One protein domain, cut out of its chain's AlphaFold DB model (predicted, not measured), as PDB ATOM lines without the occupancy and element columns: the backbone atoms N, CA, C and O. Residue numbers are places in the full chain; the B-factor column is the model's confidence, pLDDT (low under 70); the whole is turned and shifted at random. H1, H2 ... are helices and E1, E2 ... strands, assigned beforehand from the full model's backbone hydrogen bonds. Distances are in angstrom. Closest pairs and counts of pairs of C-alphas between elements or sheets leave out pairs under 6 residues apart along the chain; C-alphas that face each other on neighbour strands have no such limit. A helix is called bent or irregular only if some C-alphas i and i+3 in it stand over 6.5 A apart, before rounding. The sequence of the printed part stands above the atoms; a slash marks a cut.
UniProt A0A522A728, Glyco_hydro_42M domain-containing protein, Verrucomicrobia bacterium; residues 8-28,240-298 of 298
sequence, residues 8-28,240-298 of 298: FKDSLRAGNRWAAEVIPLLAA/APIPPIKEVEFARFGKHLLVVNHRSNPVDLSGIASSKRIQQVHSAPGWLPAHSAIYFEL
ATOM      1  N   PHE A   8      -4.883  75.112  69.095       89.31
ATOM      2  CA  PHE A   8      -5.273  75.629  70.403       89.31
ATOM      3  C   PHE A   8      -6.699  76.194  70.399       89.31
ATOM      4  O   PHE A   8      -7.473  75.941  71.325       89.31
ATOM      5  N   LYS A   9      -7.087  76.930  69.348       91.56
ATOM      6  CA  LYS A   9      -8.463  77.441  69.219       91.56
ATOM      7  C   LYS A   9      -9.480  76.307  69.113       91.56
ATOM      8  O   LYS A   9     -10.542  76.413  69.722       91.56
ATOM      9  N   ASP A  10      -9.174  75.240  68.384       90.56
ATOM     10  CA  ASP A  10     -10.032  74.059  68.280       90.56
ATOM     11  C   ASP A  10     -10.181  73.345  69.623       90.56
ATOM     12  O   ASP A  10     -11.305  73.026  70.019       90.56
ATOM     13  N   SER A  11      -9.088  73.200  70.375       89.50
ATOM     14  CA  SER A  11      -9.116  72.673  71.744       89.50
ATOM     15  C   SER A  11     -10.020  73.510  72.662       89.50
ATOM     16  O   SER A  11     -10.914  72.977  73.323       89.50
ATOM     17  N   LEU A  12      -9.888  74.844  72.629       91.88
ATOM     18  CA  LEU A  12     -10.768  75.742  73.385       91.88
ATOM     19  C   LEU A  12     -12.238  75.635  72.956       91.88
ATOM     20  O   LEU A  12     -13.127  75.626  73.808       91.88
ATOM     21  N   ARG A  13     -12.523  75.545  71.649       93.31
ATOM     22  CA  ARG A  13     -13.897  75.364  71.143       93.31
ATOM     23  C   ARG A  13     -14.494  74.050  71.645       93.31
ATOM     24  O   ARG A  13     -15.653  74.051  72.055       93.31
ATOM     25  N   ALA A  14     -13.726  72.960  71.631       91.88
ATOM     26  CA  ALA A  14     -14.160  71.664  72.145       91.88
ATOM     27  C   ALA A  14     -14.469  71.734  73.648       91.88
ATOM     28  O   ALA A  14     -15.561  71.348  74.065       91.88
ATOM     29  N   GLY A  15     -13.566  72.324  74.441       94.25
ATOM     30  CA  GLY A  15     -13.782  72.540  75.872       94.25
ATOM     31  C   GLY A  15     -15.024  73.380  76.174       94.25
ATOM     32  O   GLY A  15     -15.839  72.979  76.999       94.25
ATOM     33  N   ASN A  16     -15.226  74.488  75.460       95.88
ATOM     34  CA  ASN A  16     -16.391  75.354  75.657       95.88
ATOM     35  C   ASN A  16     -17.712  74.667  75.289       95.88
ATOM     36  O   ASN A  16     -18.701  74.836  75.998       95.88
ATOM     37  N   ARG A  17     -17.742  73.885  74.200       96.50
ATOM     38  CA  ARG A  17     -18.937  73.113  73.816       96.50
ATOM     39  C   ARG A  17     -19.279  72.066  74.870       96.50
ATOM     40  O   ARG A  17     -20.430  71.988  75.282       96.50
ATOM     41  N   TRP A  18     -18.280  71.315  75.329       97.31
ATOM     42  CA  TRP A  18     -18.466  70.315  76.376       97.31
ATOM     43  C   TRP A  18     -18.933  70.948  77.692       97.31
ATOM     44  O   TRP A  18     -19.911  70.496  78.280       97.31
ATOM     45  N   ALA A  19     -18.303  72.045  78.122       96.62
ATOM     46  CA  ALA A  19     -18.696  72.761  79.334       96.62
ATOM     47  C   ALA A  19     -20.139  73.290  79.250       96.62
ATOM     48  O   ALA A  19     -20.886  73.172  80.219       96.62
ATOM     49  N   ALA A  20     -20.555  73.817  78.092       97.62
ATOM     50  CA  ALA A  20     -21.925  74.281  77.870       97.62
ATOM     51  C   ALA A  20     -22.968  73.148  77.933       97.62
ATOM     52  O   ALA A  20     -24.106  73.400  78.320       97.62
ATOM     53  N   GLU A  21     -22.595  71.914  77.581       97.56
ATOM     54  CA  GLU A  21     -23.460  70.736  77.718       97.56
ATOM     55  C   GLU A  21     -23.503  70.215  79.162       97.56
ATOM     56  O   GLU A  21     -24.561  69.823  79.653       97.56
ATOM     57  N   VAL A  22     -22.359  70.216  79.851       97.62
ATOM     58  CA  VAL A  22     -22.192  69.557  81.152       97.62
ATOM     59  C   VAL A  22     -22.594  70.432  82.335       97.62
ATOM     60  O   VAL A  22     -23.269  69.935  83.234       97.62
ATOM     61  N   ILE A  23     -22.218  71.716  82.361       96.44
ATOM     62  CA  ILE A  23     -22.489  72.611  83.502       96.44
ATOM     63  C   ILE A  23     -23.986  72.660  83.865       96.44
ATOM     64  O   ILE A  23     -24.290  72.537  85.051       96.44
ATOM     65  N   PRO A  24     -24.937  72.755  82.911       97.06
ATOM     66  CA  PRO A  24     -26.367  72.746  83.234       97.06
ATOM     67  C   PRO A  24     -26.864  71.459  83.909       97.06
ATOM     68  O   PRO A  24     -27.931  71.466  84.515       97.06
ATOM     69  N   LEU A  25     -26.118  70.352  83.804       97.12
ATOM     70  CA  LEU A  25     -26.455  69.077  84.443       97.12
ATOM     71  C   LEU A  25     -26.029  69.033  85.920       97.12
ATOM     72  O   LEU A  25     -26.496  68.172  86.662       97.12
ATOM     73  N   LEU A  26     -25.161  69.943  86.371       96.06
ATOM     74  CA  LEU A  26     -24.624  69.981  87.736       96.06
ATOM     75  C   LEU A  26     -25.600  70.688  88.690       96.06
ATOM     76  O   LEU A  26     -25.343  71.782  89.180       96.06
ATOM     77  N   ALA A  27     -26.754  70.066  88.934       88.94
ATOM     78  CA  ALA A  27     -27.864  70.688  89.663       88.94
ATOM     79  C   ALA A  27     -27.703  70.720  91.199       88.94
ATOM     80  O   ALA A  27     -28.470  71.394  91.885       88.94
ATOM     81  N   ALA A  28     -26.745  69.972  91.748       94.69
ATOM     82  CA  ALA A  28     -26.460  69.909  93.180       94.69
ATOM     83  C   ALA A  28     -25.172  70.683  93.509       94.69
ATOM     84  O   ALA A  28     -24.316  70.803  92.633       94.69
ATOM     85  N   ALA A 240     -15.208  58.629  96.483       93.38
ATOM     86  CA  ALA A 240     -14.392  58.223  95.343       93.38
ATOM     87  C   ALA A 240     -15.000  56.975  94.660       93.38
ATOM     88  O   ALA A 240     -15.135  55.928  95.298       93.38
ATOM     89  N   PRO A 241     -15.347  57.037  93.359       92.94
ATOM     90  CA  PRO A 241     -16.051  55.946  92.673       92.94
ATOM     91  C   PRO A 241     -15.148  54.747  92.343       92.94
ATOM     92  O   PRO A 241     -15.635  53.644  92.113       92.94
ATOM     93  N   ILE A 242     -13.835  54.966  92.300       95.25
ATOM     94  CA  ILE A 242     -12.783  53.973  92.052       95.25
ATOM     95  C   ILE A 242     -11.584  54.299  92.955       95.25
ATOM     96  O   ILE A 242     -11.536  55.394  93.525       95.25
ATOM     97  N   PRO A 243     -10.600  53.390  93.114       95.25
ATOM     98  CA  PRO A 243      -9.335  53.740  93.751       95.25
ATOM     99  C   PRO A 243      -8.735  55.015  93.124       95.25
ATOM    100  O   PRO A 243      -8.619  55.066  91.898       95.25
ATOM    101  N   PRO A 244      -8.377  56.034  93.932       94.38
ATOM    102  CA  PRO A 244      -7.830  57.282  93.417       94.38
ATOM    103  C   PRO A 244      -6.592  57.059  92.554       94.38
ATOM    104  O   PRO A 244      -5.734  56.227  92.861       94.38
ATOM    105  N   ILE A 245      -6.503  57.822  91.470       94.94
ATOM    106  CA  ILE A 245      -5.367  57.813  90.557       94.94
ATOM    107  C   ILE A 245      -4.702  59.175  90.689       94.94
ATOM    108  O   ILE A 245      -5.338  60.200  90.468       94.94
ATOM    109  N   LYS A 246      -3.413  59.183  91.021       93.50
ATOM    110  CA  LYS A 246      -2.628  60.415  91.128       93.50
ATOM    111  C   LYS A 246      -2.759  61.278  89.867       93.50
ATOM    112  O   LYS A 246      -2.657  60.735  88.760       93.50
ATOM    113  N   GLU A 247      -2.935  62.584  90.042       94.94
ATOM    114  CA  GLU A 247      -3.198  63.589  89.004       94.94
ATOM    115  C   GLU A 247      -4.515  63.367  88.227       94.94
ATOM    116  O   GLU A 247      -4.686  63.891  87.126       94.94
ATOM    117  N   VAL A 248      -5.458  62.598  88.776       97.06
ATOM    118  CA  VAL A 248      -6.838  62.505  88.283       97.06
ATOM    119  C   VAL A 248      -7.763  63.077  89.343       97.06
ATOM    120  O   VAL A 248      -7.863  62.554  90.449       97.06
ATOM    121  N   GLU A 249      -8.441  64.161  88.994       96.88
ATOM    122  CA  GLU A 249      -9.304  64.894  89.911       96.88
ATOM    123  C   GLU A 249     -10.760  64.466  89.741       96.88
ATOM    124  O   GLU A 249     -11.258  64.349  88.617       96.88
ATOM    125  N   PHE A 250     -11.444  64.260  90.865       96.50
ATOM    126  CA  PHE A 250     -12.858  63.908  90.929       96.50
ATOM    127  C   PHE A 250     -13.647  65.077  91.524       96.50
ATOM    128  O   PHE A 250     -13.273  65.626  92.558       96.50
ATOM    129  N   ALA A 251     -14.754  65.453  90.879       96.12
ATOM    130  CA  ALA A 251     -15.676  66.459  91.390       96.12
ATOM    131  C   ALA A 251     -17.124  65.954  91.351       96.12
ATOM    132  O   ALA A 251     -17.736  65.832  90.288       96.12
ATOM    133  N   ARG A 252     -17.677  65.649  92.526       96.69
ATOM    134  CA  ARG A 252     -19.032  65.134  92.743       96.69
ATOM    135  C   ARG A 252     -20.032  66.268  92.956       96.69
ATOM    136  O   ARG A 252     -19.824  67.123  93.810       96.69
ATOM    137  N   PHE A 253     -21.151  66.210  92.240       97.12
ATOM    138  CA  PHE A 253     -22.304  67.102  92.373       97.12
ATOM    139  C   PHE A 253     -23.573  66.242  92.469       97.12
ATOM    140  O   PHE A 253     -24.182  65.884  91.458       97.12
ATOM    141  N   GLY A 254     -23.963  65.832  93.680       94.69
ATOM    142  CA  GLY A 254     -25.070  64.884  93.864       94.69
ATOM    143  C   GLY A 254     -24.791  63.553  93.156       94.69
ATOM    144  O   GLY A 254     -23.797  62.900  93.457       94.69
ATOM    145  N   LYS A 255     -25.639  63.150  92.197       95.94
ATOM    146  CA  LYS A 255     -25.420  61.949  91.361       95.94
ATOM    147  C   LYS A 255     -24.473  62.168  90.173       95.94
ATOM    148  O   LYS A 255     -24.096  61.208  89.506       95.94
ATOM    149  N   HIS A 256     -24.045  63.401  89.935       97.56
ATOM    150  CA  HIS A 256     -23.174  63.770  88.826       97.56
ATOM    151  C   HIS A 256     -21.709  63.747  89.262       97.56
ATOM    152  O   HIS A 256     -21.385  64.039  90.415       97.56
ATOM    153  N   LEU A 257     -20.816  63.365  88.358       97.44
ATOM    154  CA  LEU A 257     -19.380  63.303  88.605       97.44
ATOM    155  C   LEU A 257     -18.632  63.865  87.398       97.44
ATOM    156  O   LEU A 257     -18.845  63.417  86.274       97.44
ATOM    157  N   LEU A 258     -17.720  64.799  87.640       97.38
ATOM    158  CA  LEU A 258     -16.697  65.191  86.680       97.38
ATOM    159  C   LEU A 258     -15.385  64.513  87.041       97.38
ATOM    160  O   LEU A 258     -15.025  64.443  88.216       97.38
ATOM    161  N   VAL A 259     -14.675  64.042  86.025       97.56
ATOM    162  CA  VAL A 259     -13.323  63.510  86.166       97.56
ATOM    163  C   VAL A 259     -12.419  64.243  85.193       97.56
ATOM    164  O   VAL A 259     -12.725  64.305  84.002       97.56
ATOM    165  N   VAL A 260     -11.318  64.792  85.696       97.44
ATOM    166  CA  VAL A 260     -10.309  65.490  84.892       97.44
ATOM    167  C   VAL A 260      -8.992  64.744  85.013       97.44
ATOM    168  O   VAL A 260      -8.499  64.512  86.114       97.44
ATOM    169  N   ASN A 261      -8.417  64.357  83.878       97.50
ATOM    170  CA  ASN A 261      -7.113  63.713  83.835       97.50
ATOM    171  C   ASN A 261      -6.029  64.761  83.586       97.50
ATOM    172  O   ASN A 261      -5.852  65.205  82.454       97.50
ATOM    173  N   HIS A 262      -5.274  65.126  84.620       96.06
ATOM    174  CA  HIS A 262      -4.153  66.064  84.503       96.06
ATOM    175  C   HIS A 262      -2.852  65.384  84.050       96.06
ATOM    176  O   HIS A 262      -1.854  66.064  83.817       96.06
ATOM    177  N   ARG A 263      -2.846  64.054  83.892       95.38
ATOM    178  CA  ARG A 263      -1.678  63.281  83.449       95.38
ATOM    179  C   ARG A 263      -1.453  63.435  81.950       95.38
ATOM    180  O   ARG A 263      -2.386  63.620  81.172       95.38
ATOM    181  N   SER A 264      -0.217  63.171  81.538       94.56
ATOM    182  CA  SER A 264       0.168  63.046  80.126       94.56
ATOM    183  C   SER A 264      -0.168  61.683  79.502       94.56
ATOM    184  O   SER A 264       0.122  61.462  78.332       94.56
ATOM    185  N   ASN A 265      -0.781  60.767  80.262       95.44
ATOM    186  CA  ASN A 265      -1.168  59.429  79.808       95.44
ATOM    187  C   ASN A 265      -2.675  59.211  80.009       95.44
ATOM    188  O   ASN A 265      -3.228  59.730  80.983       95.44
ATOM    189  N   PRO A 266      -3.342  58.435  79.137       96.00
ATOM    190  CA  PRO A 266      -4.746  58.103  79.320       96.00
ATOM    191  C   PRO A 266      -4.954  57.231  80.566       96.00
ATOM    192  O   PRO A 266      -4.058  56.488  80.973       96.00
ATOM    193  N   VAL A 267      -6.146  57.312  81.157       96.81
ATOM    194  CA  VAL A 267      -6.523  56.544  82.353       96.81
ATOM    195  C   VAL A 267      -7.760  55.697  82.097       96.81
ATOM    196  O   VAL A 267      -8.672  56.120  81.387       96.81
ATOM    197  N   ASP A 268      -7.777  54.496  82.668       96.00
ATOM    198  CA  ASP A 268      -8.921  53.592  82.596       96.00
ATOM    199  C   ASP A 268      -9.938  53.941  83.692       96.00
ATOM    200  O   ASP A 268      -9.645  53.874  84.885       96.00
ATOM    201  N   LEU A 269     -11.136  54.327  83.263       96.12
ATOM    202  CA  LEU A 269     -12.292  54.648  84.097       96.12
ATOM    203  C   LEU A 269     -13.431  53.634  83.903       96.12
ATOM    204  O   LEU A 269     -14.575  53.903  84.275       96.12
ATOM    205  N   SER A 270     -13.154  52.465  83.316       93.06
ATOM    206  CA  SER A 270     -14.143  51.404  83.086       93.06
ATOM    207  C   SER A 270     -14.821  50.922  84.372       93.06
ATOM    208  O   SER A 270     -15.989  50.537  84.329       93.06
ATOM    209  N   GLY A 271     -14.134  51.028  85.515       93.50
ATOM    210  CA  GLY A 271     -14.668  50.711  86.841       93.50
ATOM    211  C   GLY A 271     -15.751  51.665  87.362       93.50
ATOM    212  O   GLY A 271     -16.372  51.359  88.375       93.50
ATOM    213  N   ILE A 272     -16.011  52.799  86.695       95.81
ATOM    214  CA  ILE A 272     -17.067  53.738  87.092       95.81
ATOM    215  C   ILE A 272     -18.399  53.312  86.463       95.81
ATOM    216  O   ILE A 272     -18.622  53.458  85.254       95.81
ATOM    217  N   ALA A 273     -19.310  52.813  87.300       93.75
ATOM    218  CA  ALA A 273     -20.696  52.562  86.918       93.75
ATOM    219  C   ALA A 273     -21.416  53.889  86.627       93.75
ATOM    220  O   ALA A 273     -21.299  54.839  87.394       93.75
ATOM    221  N   SER A 274     -22.127  53.970  85.503       94.94
ATOM    222  CA  SER A 274     -22.810  55.200  85.091       94.94
ATOM    223  C   SER A 274     -23.928  54.918  84.098       94.94
ATOM    224  O   SER A 274     -23.745  54.096  83.197       94.94
ATOM    225  N   SER A 275     -25.019  55.671  84.180       94.88
ATOM    226  CA  SER A 275     -26.116  55.647  83.205       94.88
ATOM    227  C   SER A 275     -25.835  56.510  81.969       94.88
ATOM    228  O   SER A 275     -26.298  56.197  80.871       94.88
ATOM    229  N   LYS A 276     -25.036  57.574  82.120       95.12
ATOM    230  CA  LYS A 276     -24.666  58.496  81.038       95.12
ATOM    231  C   LYS A 276     -23.203  58.914  81.142       95.12
ATOM    232  O   LYS A 276     -22.689  59.114  82.240       95.12
ATOM    233  N   ARG A 277     -22.552  59.082  79.984       95.31
ATOM    234  CA  ARG A 277     -21.173  59.575  79.852       95.31
ATOM    235  C   ARG A 277     -21.103  60.654  78.778       95.31
ATOM    236  O   ARG A 277     -21.642  60.452  77.693       95.31
ATOM    237  N   ILE A 278     -20.431  61.768  79.064       96.06
ATOM    238  CA  ILE A 278     -20.183  62.843  78.089       96.06
ATOM    239  C   ILE A 278     -18.692  63.177  78.127       96.06
ATOM    240  O   ILE A 278     -18.197  63.740  79.104       96.06
ATOM    241  N   GLN A 279     -17.964  62.801  77.079       95.06
ATOM    242  CA  GLN A 279     -16.523  63.036  76.962       95.06
ATOM    243  C   GLN A 279     -16.241  64.411  76.356       95.06
ATOM    244  O   GLN A 279     -16.884  64.790  75.381       95.06
ATOM    245  N   GLN A 280     -15.247  65.127  76.886       95.19
ATOM    246  CA  GLN A 280     -14.754  66.365  76.274       95.19
ATOM    247  C   GLN A 280     -14.057  66.086  74.937       95.19
ATOM    248  O   GLN A 280     -14.202  66.844  73.981       95.19
ATOM    249  N   VAL A 281     -13.311  64.981  74.874       92.25
ATOM    250  CA  VAL A 281     -12.609  64.504  73.680       92.25
ATOM    251  C   VAL A 281     -12.882  63.016  73.522       92.25
ATOM    252  O   VAL A 281     -12.731  62.262  74.483       92.25
ATOM    253  N   HIS A 282     -13.264  62.597  72.315       87.88
ATOM    254  CA  HIS A 282     -13.538  61.194  72.011       87.88
ATOM    255  C   HIS A 282     -12.323  60.294  72.267       87.88
ATOM    256  O   HIS A 282     -11.196  60.612  71.885       87.88
ATOM    257  N   SER A 283     -12.578  59.136  72.867       89.06
ATOM    258  CA  SER A 283     -11.573  58.129  73.205       89.06
ATOM    259  C   SER A 283     -12.129  56.710  73.091       89.06
ATOM    260  O   SER A 283     -13.325  56.502  72.872       89.06
ATOM    261  N   ALA A 284     -11.255  55.711  73.256       89.44
ATOM    262  CA  ALA A 284     -11.688  54.325  73.381       89.44
ATOM    263  C   ALA A 284     -12.669  54.159  74.565       89.44
ATOM    264  O   ALA A 284     -12.504  54.825  75.594       89.44
ATOM    265  N   PRO A 285     -13.671  53.263  74.466       87.12
ATOM    266  CA  PRO A 285     -14.632  53.040  75.542       87.12
ATOM    267  C   PRO A 285     -13.948  52.765  76.886       87.12
ATOM    268  O   PRO A 285     -13.083  51.901  76.982       87.12
ATOM    269  N   GLY A 286     -14.344  53.506  77.923       88.56
ATOM    270  CA  GLY A 286     -13.787  53.381  79.275       88.56
ATOM    271  C   GLY A 286     -12.514  54.191  79.531       88.56
ATOM    272  O   GLY A 286     -12.184  54.401  80.689       88.56
ATOM    273  N   TRP A 287     -11.848  54.720  78.505       95.31
ATOM    274  CA  TRP A 287     -10.605  55.474  78.670       95.31
ATOM    275  C   TRP A 287     -10.840  56.984  78.682       95.31
ATOM    276  O   TRP A 287     -11.611  57.499  77.879       95.31
ATOM    277  N   LEU A 288     -10.135  57.716  79.539       96.75
ATOM    278  CA  LEU A 288     -10.078  59.179  79.527       96.75
ATOM    279  C   LEU A 288      -8.711  59.623  78.982       96.75
ATOM    280  O   LEU A 288      -7.695  59.257  79.579       96.75
ATOM    281  N   PRO A 289      -8.644  60.380  77.866       96.06
ATOM    282  CA  PRO A 289      -7.380  60.875  77.324       96.06
ATOM    283  C   PRO A 289      -6.593  61.734  78.313       96.06
ATOM    284  O   PRO A 289      -7.143  62.259  79.280       96.06
ATOM    285  N   ALA A 290      -5.299  61.891  78.041       95.25
ATOM    286  CA  ALA A 290      -4.455  62.865  78.723       95.25
ATOM    287  C   ALA A 290      -5.039  64.281  78.599       95.25
ATOM    288  O   ALA A 290      -5.533  64.644  77.529       95.25
ATOM    289  N   HIS A 291      -4.953  65.073  79.669       94.50
ATOM    290  CA  HIS A 291      -5.372  66.481  79.699       94.50
ATOM    291  C   HIS A 291      -6.806  66.726  79.191       94.50
ATOM    292  O   HIS A 291      -7.072  67.701  78.490       94.50
ATOM    293  N   SER A 292      -7.730  65.820  79.525       95.62
ATOM    294  CA  SER A 292      -9.131  65.858  79.095       95.62
ATOM    295  C   SER A 292     -10.071  65.571  80.264       95.62
ATOM    296  O   SER A 292      -9.658  65.036  81.299       95.62
ATOM    297  N   ALA A 293     -11.343  65.916  80.091       97.12
ATOM    298  CA  ALA A 293     -12.396  65.721  81.072       97.12
ATOM    299  C   ALA A 293     -13.525  64.812  80.563       97.12
ATOM    300  O   ALA A 293     -13.780  64.667  79.362       97.12
ATOM    301  N   ILE A 294     -14.237  64.204  81.504       97.19
ATOM    302  CA  ILE A 294     -15.444  63.421  81.248       97.19
ATOM    303  C   ILE A 294     -16.463  63.665  82.356       97.19
ATOM    304  O   ILE A 294     -16.125  63.803  83.530       97.19
ATOM    305  N   TYR A 295     -17.724  63.713  81.958       97.50
ATOM    306  CA  TYR A 295     -18.868  63.729  82.852       97.50
ATOM    307  C   TYR A 295     -19.474  62.328  82.942       97.50
ATOM    308  O   TYR A 295     -19.632  61.649  81.921       97.50
ATOM    309  N   PHE A 296     -19.884  61.950  84.148       97.19
ATOM    310  CA  PHE A 296     -20.687  60.773  84.444       97.19
ATOM    311  C   PHE A 296     -21.968  61.160  85.190       97.19
ATOM    312  O   PHE A 296     -21.956  61.985  86.105       97.19
ATOM    313  N   GLU A 297     -23.059  60.485  84.849       97.12
ATOM    314  CA  GLU A 297     -24.227  60.347  85.718       97.12
ATOM    315  C   GLU A 297     -24.161  58.966  86.375       97.12
ATOM    316  O   GLU A 297     -24.261  57.961  85.662       97.12
ATOM    317  N   LEU A 298     -23.913  58.922  87.691       94.69
ATOM    318  CA  LEU A 298     -23.772  57.672  88.454       94.69
ATOM    319  C   LEU A 298     -25.130  57.026  88.748       94.69
ATOM    320  O   LEU A 298     -26.106  57.778  88.974       94.69
TER     321      LEU A 298
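This is residues 8 to 28 and 240 to 298 of the 298 residues of the protein "Glyco_hydro_42M domain-containing protein" of Verrucomicrobia bacterium (UniProt A0A522A728). A four-stranded antiparallel sheet has one long helix, H1, over one face, running along the strands. Parts of two long links lie over the other face, where residues 267 to 268 pair with 287 to 288, antiparallel. The 80 printed residues include one named helix and four named strands, along the chain H1 E1 E2 E3 E4; the sheet's order is E1 E2 E4 E3 and the class is mixed. The whole is compact, with a radius of gyration of the C-alphas of 12.0 A and spans of 33 by 30 by 20 A.

H1, residues 8 to 25, is on the sheet at a height of 9.8 A, in two layers, a helix on one face of a sheet. It is over E4, residues 292 to 297, at 16 degrees on the local plane; their closest C-alphas, Val 22 and Tyr 295, are 6.9 A apart. It is only just over E2, residues 256 to 261, where 3 of its C-alphas fall. H1 has 12 of 14 O i to N i+4 pairs within hydrogen-bond range. E1, residues 248 to 253, and E2 form a hairpin, with N 251 and O 258 2.9 A apart. E2 and E4 are antiparallel, with N 259 and O 294 at 2.9 A. E3, residues 276 to 279, and E4 form a hairpin, with N 295 and O 278 at 2.9 A. E1 and E3 are edge strands and apart.

H1 begins at C-alpha 8, (-5.273, 75.629, 70.403), and is 26.2 A long; it is only just irregular, C-alphas 21 and 24 being 6.6 A apart. E1 spans 16.6 A, E2 16.8 A, E3 10.2 A and E4 17.4 A, ending at C-alpha 297, (-24.227, 60.347, 85.718).

The C-alphas farthest apart, of Lys 9 and Pro 243, are 34.1 A apart. Residues 29 to 239 are not printed; C-alphas 28 and 240 are 16.9 A apart across the cut. E1 to E2 is a tight link; E2 to E3 and E3 to E4 are long. No printed residue is under 70 in pLDDT.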